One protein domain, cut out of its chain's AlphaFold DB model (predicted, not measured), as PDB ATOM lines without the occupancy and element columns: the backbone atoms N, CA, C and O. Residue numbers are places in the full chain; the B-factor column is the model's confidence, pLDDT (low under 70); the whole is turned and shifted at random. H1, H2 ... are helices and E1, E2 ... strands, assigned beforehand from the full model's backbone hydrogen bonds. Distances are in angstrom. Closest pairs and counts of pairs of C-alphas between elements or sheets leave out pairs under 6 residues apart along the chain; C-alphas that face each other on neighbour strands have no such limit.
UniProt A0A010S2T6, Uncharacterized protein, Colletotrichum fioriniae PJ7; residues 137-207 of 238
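Overview. This is residues 137 to 207 of the 238 residues of an uncharacterized protein of Colletotrichum fioriniae PJ7 (UniProt A0A010S2T6). A narrow, twisted antiparallel sheet of four strands, E1 to E4, has one long helix, H1, packed on its E1-E2 end. The longest strand, E3, bends and leads away from the helix to pair with E4 at the far end. The printed part has 71 residues, in the order H1, E1, E2, E3, E4, and the sheet order is E1 - E2 - E3 - E4. The class is mixed, helices and strands. The whole is only just loose, close to compact, with a radius of gyration of the C-alphas of 13.5 A, and flat, spanning 37 by 31 by 15 A.

Along the chain. E3, residues 178 to 186, is 22.8 A long and bends by 61 degrees at residue 181. E2 is residues 167 to 171, 12.6 A, and E1 residues 162 to 164, 6.9 A. E4, residues 192 to 196, is 13.3 A long and ends at C-alpha 196 (329.752, 307.771, 407.642). H1, residues 139 to 155, is 24.5 A long and begins at C-alpha 139 (325.856, 303.338, 384.954).

Arrangement. E1 to E4 form a meander, each strand the antiparallel neighbour of the one before, and each successive pair is a hairpin. Within hydrogen-bond range are N 164 and O 167 across E1 and E2, at 2.8 A, N 179 and O 170 across E2 and E3, at 2.7 A, and N 183 and O 195 across E3 and E4, at 2.8 A. E1 and E4 are edge strands and apart. The sheet is only just strongly twisted, with C-alphas up to 4.1 A off its best plane. H1 is on the sheet, giving two layers, a helix on one face of a sheet, at a height of 7.8 A. It is over E2, slantwise at 37 degrees on the local plane. The closest C-alphas of H1 and E1, Ile 143 and Ile 164, are 6.5 A apart. Every O i to N i+4 pair in H1 is within hydrogen-bond range.

Size, cuts and confidence. The C-alphas of Asn 156 and His 189, the two farthest apart, are 39.9 A from each other. The printed part has no cut and no long link. The mean pLDDT of the printed part is 77.6; residues 137, 139 to 140, 173 and 205 to 207 are under 70.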
ATOM      1  N   LEU A 137     324.345 306.802 378.532       55.91
ATOM      2  CA  LEU A 137     325.475 306.282 379.301       55.91
ATOM      3  C   LEU A 137     325.025 305.137 380.204       55.91
ATOM      4  O   LEU A 137     324.067 305.264 380.965       55.91
ATOM      5  N   SER A 138     325.728 304.007 380.119       70.62
ATOM      6  CA  SER A 138     325.591 302.954 381.122       70.62
ATOM      7  C   SER A 138     325.981 303.505 382.502       70.62
ATOM      8  O   SER A 138     326.803 304.426 382.578       70.62
ATOM      9  N   PRO A 139     325.467 302.931 383.602       69.56
ATOM     10  CA  PRO A 139     325.856 303.338 384.954       69.56
ATOM     11  C   PRO A 139     327.379 303.389 385.156       69.56
ATOM     12  O   PRO A 139     327.898 304.281 385.818       69.56
ATOM     13  N   GLN A 140     328.120 302.470 384.531       67.06
ATOM     14  CA  GLN A 140     329.581 302.428 384.579       67.06
ATOM     15  C   GLN A 140     330.222 303.617 383.852       67.06
ATOM     16  O   GLN A 140     331.196 304.185 384.344       67.06
ATOM     17  N   ALA A 141     329.679 304.013 382.699       70.06
ATOM     18  CA  ALA A 141     330.178 305.157 381.946       70.06
ATOM     19  C   ALA A 141     329.915 306.477 382.689       70.06
ATOM     20  O   ALA A 141     330.785 307.344 382.722       70.06
ATOM     21  N   GLU A 142     328.763 306.606 383.350       71.88
ATOM     22  CA  GLU A 142     328.472 307.759 384.207       71.88
ATOM     23  C   GLU A 142     329.464 307.858 385.379       71.88
ATOM     24  O   GLU A 142     330.021 308.925 385.643       71.88
ATOM     25  N   ILE A 143     329.737 306.733 386.049       72.88
ATOM     26  CA  ILE A 143     330.712 306.662 387.143       72.88
ATOM     27  C   ILE A 143     332.108 307.061 386.651       72.88
ATOM     28  O   ILE A 143     332.771 307.875 387.294       72.88
ATOM     29  N   ALA A 144     332.540 306.545 385.499       75.38
ATOM     30  CA  ALA A 144     333.843 306.869 384.927       75.38
ATOM     31  C   ALA A 144     333.992 308.374 384.648       75.38
ATOM     32  O   ALA A 144     335.034 308.957 384.955       75.38
ATOM     33  N   VAL A 145     332.942 309.028 384.139       77.12
ATOM     34  CA  VAL A 145     332.933 310.485 383.925       77.12
ATOM     35  C   VAL A 145     333.027 311.239 385.253       77.12
ATOM     36  O   VAL A 145     333.836 312.160 385.376       77.12
ATOM     37  N   ARG A 146     332.257 310.838 386.271       77.38
ATOM     38  CA  ARG A 146     332.302 311.467 387.604       77.38
ATOM     39  C   ARG A 146     333.684 311.346 388.249       77.38
ATOM     40  O   ARG A 146     334.197 312.334 388.768       77.38
ATOM     41  N   VAL A 147     334.316 310.174 388.159       80.69
ATOM     42  CA  VAL A 147     335.688 309.961 388.648       80.69
ATOM     43  C   VAL A 147     336.690 310.798 387.863       80.69
ATOM     44  O   VAL A 147     337.544 311.443 388.467       80.69
ATOM     45  N   GLY A 148     336.577 310.838 386.532       78.62
ATOM     46  CA  GLY A 148     337.429 311.674 385.687       78.62
ATOM     47  C   GLY A 148     337.380 313.146 386.103       78.62
ATOM     48  O   GLY A 148     338.422 313.754 386.344       78.62
ATOM     49  N   ASN A 149     336.174 313.683 386.300       79.38
ATOM     50  CA  ASN A 149     335.971 315.057 386.760       79.38
ATOM     51  C   ASN A 149     336.571 315.294 388.153       79.38
ATOM     52  O   ASN A 149     337.265 316.290 388.368       79.38
ATOM     53  N   ALA A 150     336.354 314.369 389.091       74.31
ATOM     54  CA  ALA A 150     336.902 314.464 390.441       74.31
ATOM     55  C   ALA A 150     338.440 314.458 390.445       74.31
ATOM     56  O   ALA A 150     339.061 315.258 391.146       74.31
ATOM     57  N   ARG A 151     339.071 313.630 389.602       77.25
ATOM     58  CA  ARG A 151     340.531 313.617 389.417       77.25
ATOM     59  C   ARG A 151     341.046 314.944 388.868       77.25
ATOM     60  O   ARG A 151     342.042 315.461 389.369       77.25
ATOM     61  N   THR A 152     340.362 315.532 387.886       78.94
ATOM     62  CA  THR A 152     340.722 316.857 387.358       78.94
ATOM     63  C   THR A 152     340.620 317.939 388.432       78.94
ATOM     64  O   THR A 152     341.534 318.751 388.569       78.94
ATOM     65  N   LEU A 153     339.557 317.934 389.242       72.31
ATOM     66  CA  LEU A 153     339.418 318.858 390.371       72.31
ATOM     67  C   LEU A 153     340.554 318.674 391.385       72.31
ATOM     68  O   LEU A 153     341.161 319.657 391.814       72.31
ATOM     69  N   ALA A 154     340.891 317.426 391.719       74.19
ATOM     70  CA  ALA A 154     341.980 317.114 392.637       74.19
ATOM     71  C   ALA A 154     343.347 317.577 392.112       74.19
ATOM     72  O   ALA A 154     344.149 318.136 392.869       74.19
ATOM     73  N   HIS A 155     343.599 317.411 390.812       73.31
ATOM     74  CA  HIS A 155     344.791 317.937 390.150       73.31
ATOM     75  C   HIS A 155     344.848 319.473 390.209       73.31
ATOM     76  O   HIS A 155     345.913 320.048 390.416       73.31
ATOM     77  N   ASN A 156     343.695 320.140 390.125       76.69
ATOM     78  CA  ASN A 156     343.573 321.596 390.250       76.69
ATOM     79  C   ASN A 156     343.587 322.096 391.709       76.69
ATOM     80  O   ASN A 156     343.322 323.270 391.963       76.69
ATOM     81  N   GLY A 157     343.908 321.227 392.673       70.19
ATOM     82  CA  GLY A 157     344.091 321.589 394.079       70.19
ATOM     83  C   GLY A 157     342.846 321.448 394.957       70.19
ATOM     84  O   GLY A 157     342.933 321.710 396.155       70.19
ATOM     85  N   TYR A 158     341.712 320.993 394.420       74.19
ATOM     86  CA  TYR A 158     340.556 320.640 395.247       74.19
ATOM     87  C   TYR A 158     340.869 319.398 396.101       74.19
ATOM     88  O   TYR A 158     341.551 318.467 395.669       74.19
ATOM     89  N   ARG A 159     340.405 319.390 397.352       74.50
ATOM     90  CA  ARG A 159     340.595 318.281 398.310       74.50
ATOM     91  C   ARG A 159     339.299 317.891 399.024       74.50
ATOM     92  O   ARG A 159     339.341 317.151 399.998       74.50
ATOM     93  N   GLY A 160     338.167 318.427 398.572       76.94
ATOM     94  CA  GLY A 160     336.871 318.175 399.190       76.94
ATOM     95  C   GLY A 160     336.191 316.902 398.674       76.94
ATOM     96  O   GLY A 160     336.674 316.274 397.724       76.94
ATOM     97  N   PRO A 161     335.059 316.531 399.291       81.31
ATOM     98  CA  PRO A 161     334.270 315.374 398.890       81.31
ATOM     99  C   PRO A 161     333.565 315.579 397.541       81.31
ATOM    100  O   PRO A 161     333.383 316.714 397.083       81.31
ATOM    101  N   PHE A 162     333.170 314.471 396.913       79.06
ATOM    102  CA  PHE A 162     332.344 314.424 395.704       79.06
ATOM    103  C   PHE A 162     331.459 313.171 395.680       79.06
ATOM    104  O   PHE A 162     331.815 312.144 396.256       79.06
ATOM    105  N   ASP A 163     330.333 313.235 394.967       80.44
ATOM    106  CA  ASP A 163     329.315 312.180 395.005       80.44
ATOM    107  C   ASP A 163     329.326 311.260 393.773       80.44
ATOM    108  O   ASP A 163     329.247 311.697 392.615       80.44
ATOM    109  N   ILE A 164     329.329 309.951 394.034       79.56
ATOM    110  CA  ILE A 164     329.139 308.873 393.061       79.56
ATOM    111  C   ILE A 164     327.906 308.056 393.470       79.56
ATOM    112  O   ILE A 164     327.963 307.176 394.330       79.56
ATOM    113  N   GLY A 165     326.773 308.317 392.817       81.56
ATOM    114  CA  GLY A 165     325.515 307.649 393.150       81.56
ATOM    115  C   GLY A 165     325.082 307.983 394.579       81.56
ATOM    116  O   GLY A 165     324.758 309.131 394.859       81.56
ATOM    117  N   ARG A 166     325.071 306.983 395.468       79.06
ATOM    118  CA  ARG A 166     324.791 307.167 396.906       79.06
ATOM    119  C   ARG A 166     326.043 307.378 397.751       79.06
ATOM    120  O   ARG A 166     325.911 307.676 398.929       79.06
ATOM    121  N   LEU A 167     327.232 307.180 397.191       82.75
ATOM    122  CA  LEU A 167     328.471 307.306 397.942       82.75
ATOM    123  C   LEU A 167     329.018 308.719 397.829       82.75
ATOM    124  O   LEU A 167     329.069 309.280 396.737       82.75
ATOM    125  N   THR A 168     329.502 309.233 398.947       83.50
ATOM    126  CA  THR A 168     330.356 310.414 398.984       83.50
ATOM    127  C   THR A 168     331.792 309.936 399.162       83.50
ATOM    128  O   THR A 168     332.096 309.147 400.061       83.50
ATOM    129  N   CYS A 169     332.676 310.392 398.280       83.38
ATOM    130  CA  CYS A 169     334.051 309.926 398.160       83.38
ATOM    131  C   CYS A 169     335.053 311.083 398.268       83.38
ATOM    132  O   CYS A 169     334.734 312.236 397.974       83.38
ATOM    133  N   LEU A 170     336.295 310.756 398.623       84.56
ATOM    134  CA  LEU A 170     337.478 311.605 398.464       84.56
ATOM    135  C   LEU A 170     338.414 311.005 397.416       84.56
ATOM    136  O   LEU A 170     338.418 309.796 397.213       84.56
ATOM    137  N   ILE A 171     339.209 311.832 396.736       82.31
ATOM    138  CA  ILE A 171     340.279 311.318 395.872       82.31
ATOM    139  C   ILE A 171     341.481 311.036 396.760       82.31
ATOM    140  O   ILE A 171     341.996 311.950 397.408       82.31
ATOM    141  N   ASP A 172     341.934 309.787 396.769       77.50
ATOM    142  CA  ASP A 172     343.185 309.427 397.420       77.50
ATOM    143  C   ASP A 172     344.346 310.148 396.703       77.50
ATOM    144  O   ASP A 172     344.535 309.972 395.495       77.50
ATOM    145  N   PRO A 173     345.129 310.983 397.409       68.31
ATOM    146  CA  PRO A 173     346.210 311.749 396.798       68.31
ATOM    147  C   PRO A 173     347.366 310.879 396.285       68.31
ATOM    148  O   PRO A 173     348.153 311.359 395.470       68.31
ATOM    149  N   TYR A 174     347.494 309.637 396.757       73.25
ATOM    150  CA  TYR A 174     348.567 308.722 396.372       73.25
ATOM    151  C   TYR A 174     348.188 307.855 395.175       73.25
ATOM    152  O   TYR A 174     349.030 307.601 394.314       73.25
ATOM    153  N   THR A 175     346.934 307.404 395.110       77.50
ATOM    154  CA  THR A 175     346.468 306.488 394.057       77.50
ATOM    155  C   THR A 175     345.649 307.186 392.972       77.50
ATOM    156  O   THR A 175     345.552 306.678 391.858       77.50
ATOM    157  N   GLY A 176     345.075 308.358 393.255       72.75
ATOM    158  CA  GLY A 176     344.129 309.036 392.365       72.75
ATOM    159  C   GLY A 176     342.773 308.329 392.265       72.75
ATOM    160  O   GLY A 176     341.923 308.738 391.466       72.75
ATOM    161  N   GLU A 177     342.562 307.272 393.048       81.44
ATOM    162  CA  GLU A 177     341.326 306.501 393.071       81.44
ATOM    163  C   GLU A 177     340.300 307.120 394.040       81.44
ATOM    164  O   GLU A 177     340.671 307.758 395.033       81.44
ATOM    165  N   PRO A 178     338.995 306.979 393.751       80.31
ATOM    166  CA  PRO A 178     337.939 307.390 394.664       80.31
ATOM    167  C   PRO A 178     337.917 306.482 395.904       80.31
ATOM    168  O   PRO A 178     337.794 305.265 395.799       80.31
ATOM    169  N   SER A 179     337.968 307.092 397.083       83.44
ATOM    170  CA  SER A 179     337.843 306.444 398.386       83.44
ATOM    171  C   SER A 179     336.501 306.826 399.023       83.44
ATOM    172  O   SER A 179     336.314 308.000 399.360       83.44
ATOM    173  N   PRO A 180     335.540 305.892 399.151       82.75
ATOM    174  CA  PRO A 180     334.261 306.156 399.802       82.75
ATOM    175  C   PRO A 180     334.448 306.492 401.280       82.75
ATOM    176  O   PRO A 180     335.086 305.737 402.008       82.75
ATOM    177  N   ILE A 181     333.849 307.595 401.723       82.69
ATOM    178  CA  ILE A 181     333.843 308.014 403.134       82.69
ATOM    179  C   ILE A 181     332.444 307.950 403.746       82.69
ATOM    180  O   ILE A 181     332.304 307.768 404.952       82.69
ATOM    181  N   ALA A 182     331.402 308.047 402.920       83.62
ATOM    182  CA  ALA A 182     330.025 308.026 403.382       83.62
ATOM    183  C   ALA A 182     329.063 307.430 402.354       83.62
ATOM    184  O   ALA A 182     329.348 307.396 401.156       83.62
ATOM    185  N   GLU A 183     327.900 306.992 402.829       86.44
ATOM    186  CA  GLU A 183     326.799 306.483 402.020       86.44
ATOM    187  C   GLU A 183     325.476 307.141 402.422       86.44
ATOM    188  O   GLU A 183     325.072 307.136 403.583       86.44
ATOM    189  N   THR A 184     324.758 307.655 401.430       85.00
ATOM    190  CA  THR A 184     323.404 308.181 401.579       85.00
ATOM    191  C   THR A 184     322.388 307.072 401.338       85.00
ATOM    192  O   THR A 184     322.233 306.582 400.219       85.00
ATOM    193  N   ARG A 185     321.654 306.681 402.376       87.12
ATOM    194  CA  ARG A 185     320.638 305.618 402.326       87.12
ATOM    195  C   ARG A 185     319.379 306.042 403.090       87.12
ATOM    196  O   ARG A 185     319.470 306.925 403.938       87.12
ATOM    197  N   PRO A 186     318.212 305.454 402.788       85.50
ATOM    198  CA  PRO A 186     317.006 305.725 403.558       85.50
ATOM    199  C   PRO A 186     317.154 305.233 405.006       85.50
ATOM    200  O   PRO A 186     317.689 304.144 405.229       85.50
ATOM    201  N   ASP A 187     316.688 306.032 405.963       85.19
ATOM    202  CA  ASP A 187     316.514 305.647 407.366       85.19
ATOM    203  C   ASP A 187     315.233 304.807 407.566       85.19
ATOM    204  O   ASP A 187     314.489 304.534 406.617       85.19
ATOM    205  N   ASP A 188     314.948 304.415 408.812       87.88
ATOM    206  CA  ASP A 188     313.744 303.645 409.169       87.88
ATOM    207  C   ASP A 188     312.427 304.395 408.868       87.88
ATOM    208  O   ASP A 188     311.362 303.783 408.786       87.88
ATOM    209  N   HIS A 189     312.493 305.714 408.665       88.50
ATOM    210  CA  HIS A 189     311.366 306.575 408.304       88.50
ATOM    211  C   HIS A 189     311.296 306.861 406.792       88.50
ATOM    212  O   HIS A 189     310.384 307.554 406.342       88.50
ATOM    213  N   GLY A 190     312.228 306.325 405.995       85.00
ATOM    214  CA  GLY A 190     312.322 306.531 404.549       85.00
ATOM    215  C   GLY A 190     312.998 307.840 404.120       85.00
ATOM    216  O   GLY A 190     313.034 308.133 402.923       85.00
ATOM    217  N   ASN A 191     313.550 308.620 405.050       85.94
ATOM    218  CA  ASN A 191     314.310 309.834 404.768       85.94
ATOM    219  C   ASN A 191     315.722 309.481 404.300       85.94
ATOM    220  O   ASN A 191     316.384 308.631 404.887       85.94
ATOM    221  N   MET A 192     316.219 310.158 403.264       82.38
ATOM    222  CA  MET A 192     317.597 309.965 402.808       82.38
ATOM    223  C   MET A 192     318.563 310.604 403.807       82.38
ATOM    224  O   MET A 192     318.590 311.825 403.946       82.38
ATOM    225  N   VAL A 193     319.362 309.775 404.471       82.19
ATOM    226  CA  VAL A 193     320.347 310.192 405.470       82.19
ATOM    227  C   VAL A 193     321.731 309.734 405.026       82.19
ATOM    228  O   VAL A 193     321.904 308.618 404.528       82.19
ATOM    229  N   THR A 194     322.723 310.608 405.177       82.06
ATOM    230  CA  THR A 194     324.118 310.308 404.849       82.06
ATOM    231  C   THR A 194     324.833 309.791 406.088       82.06
ATOM    232  O   THR A 194     324.994 310.510 407.071       82.06
ATOM    233  N   TYR A 195     325.268 308.538 406.027       79.88
ATOM    234  CA  TYR A 195     325.990 307.867 407.098       79.88
ATOM    235  C   TYR A 195     327.471 307.776 406.757       79.88
ATOM    236  O   TYR A 195     327.832 307.415 405.637       79.88
ATOM    237  N   ASP A 196     328.323 308.052 407.734       82.00
ATOM    238  CA  ASP A 196     329.752 307.771 407.642       82.00
ATOM    239  C   ASP A 196     329.970 306.251 407.539       82.00
ATOM    240  O   ASP A 196     329.366 305.465 408.274       82.00
ATOM    241  N   LEU A 197     330.807 305.805 406.599       79.62
ATOM    242  CA  LEU A 197     331.011 304.371 406.354       79.62
ATOM    243  C   LEU A 197     331.812 303.674 407.462       79.62
ATOM    244  O   LEU A 197     331.706 302.454 407.622       79.62
ATOM    245  N   HIS A 198     332.604 304.421 408.225       74.38
ATOM    246  CA  HIS A 198     333.457 303.905 409.287       74.38
ATOM    247  C   HIS A 198     332.741 303.893 410.636       74.38
ATOM    248  O   HIS A 198     332.742 302.861 411.311       74.38
ATOM    249  N   THR A 199     332.113 305.004 411.025       76.88
ATOM    250  CA  THR A 199     331.395 305.107 412.308       76.88
ATOM    251  C   THR A 199     329.973 304.564 412.218       76.88
ATOM    252  O   THR A 199     329.427 304.118 413.226       76.88
ATOM    253  N   LYS A 200     329.390 304.518 411.009       78.12
ATOM    254  CA  LYS A 200     327.977 304.180 410.746       78.12
ATOM    255  C   LYS A 200     326.990 305.157 411.379       78.12
ATOM    256  O   LYS A 200     325.802 304.849 411.477       78.12
ATOM    257  N   GLU A 201     327.473 306.322 411.786       79.44
ATOM    258  CA  GLU A 201     326.667 307.397 412.343       79.44
ATOM    259  C   GLU A 201     326.224 308.337 411.225       79.44
ATOM    260  O   GLU A 201     326.882 308.464 410.190       79.44
ATOM    261  N   ASN A 202     325.077 308.980 411.417       78.38
ATOM    262  CA  ASN A 202     324.643 310.053 410.537       78.38
ATOM    263  C   ASN A 202     325.633 311.215 410.659       78.38
ATOM    264  O   ASN A 202     325.914 311.675 411.762       78.38
ATOM    265  N   ILE A 203     326.132 311.720 409.534       74.81
ATOM    266  CA  ILE A 203     327.124 312.804 409.513       74.81
ATOM    267  C   ILE A 203     326.567 314.097 410.120       74.81
ATOM    268  O   ILE A 203     327.330 314.907 410.634       74.81
ATOM    269  N   LEU A 204     325.247 314.299 410.077       71.06
ATOM    270  CA  LEU A 204     324.607 315.455 410.710       71.06
ATOM    271  C   LEU A 204     324.524 315.328 412.235       71.06
ATOM    272  O   LEU A 204     324.512 316.345 412.924       71.06
ATOM    273  N   ASP A 205     324.471 314.094 412.738       68.25
ATOM    274  CA  ASP A 205     324.420 313.797 414.173       68.25
ATOM    275  C   ASP A 205     325.818 313.573 414.753       68.25
ATOM    276  O   ASP A 205     325.993 313.585 415.972       68.25
ATOM    277  N   ALA A 206     326.817 313.380 413.887       60.59
ATOM    278  CA  ALA A 206     328.207 313.409 414.277       60.59
ATOM    279  C   ALA A 206     328.481 314.795 414.859       60.59
ATOM    280  O   ALA A 206     328.566 315.795 414.138       60.59
ATOM    281  N   GLU A 207     328.624 314.859 416.185       53.88
ATOM    282  CA  GLU A 207     329.244 316.025 416.793       53.88
ATOM    283  C   GLU A 207     330.555 316.258 416.044       53.88
ATOM    284  O   GLU A 207     331.239 315.275 415.729       53.88
TER     285      GLU A 207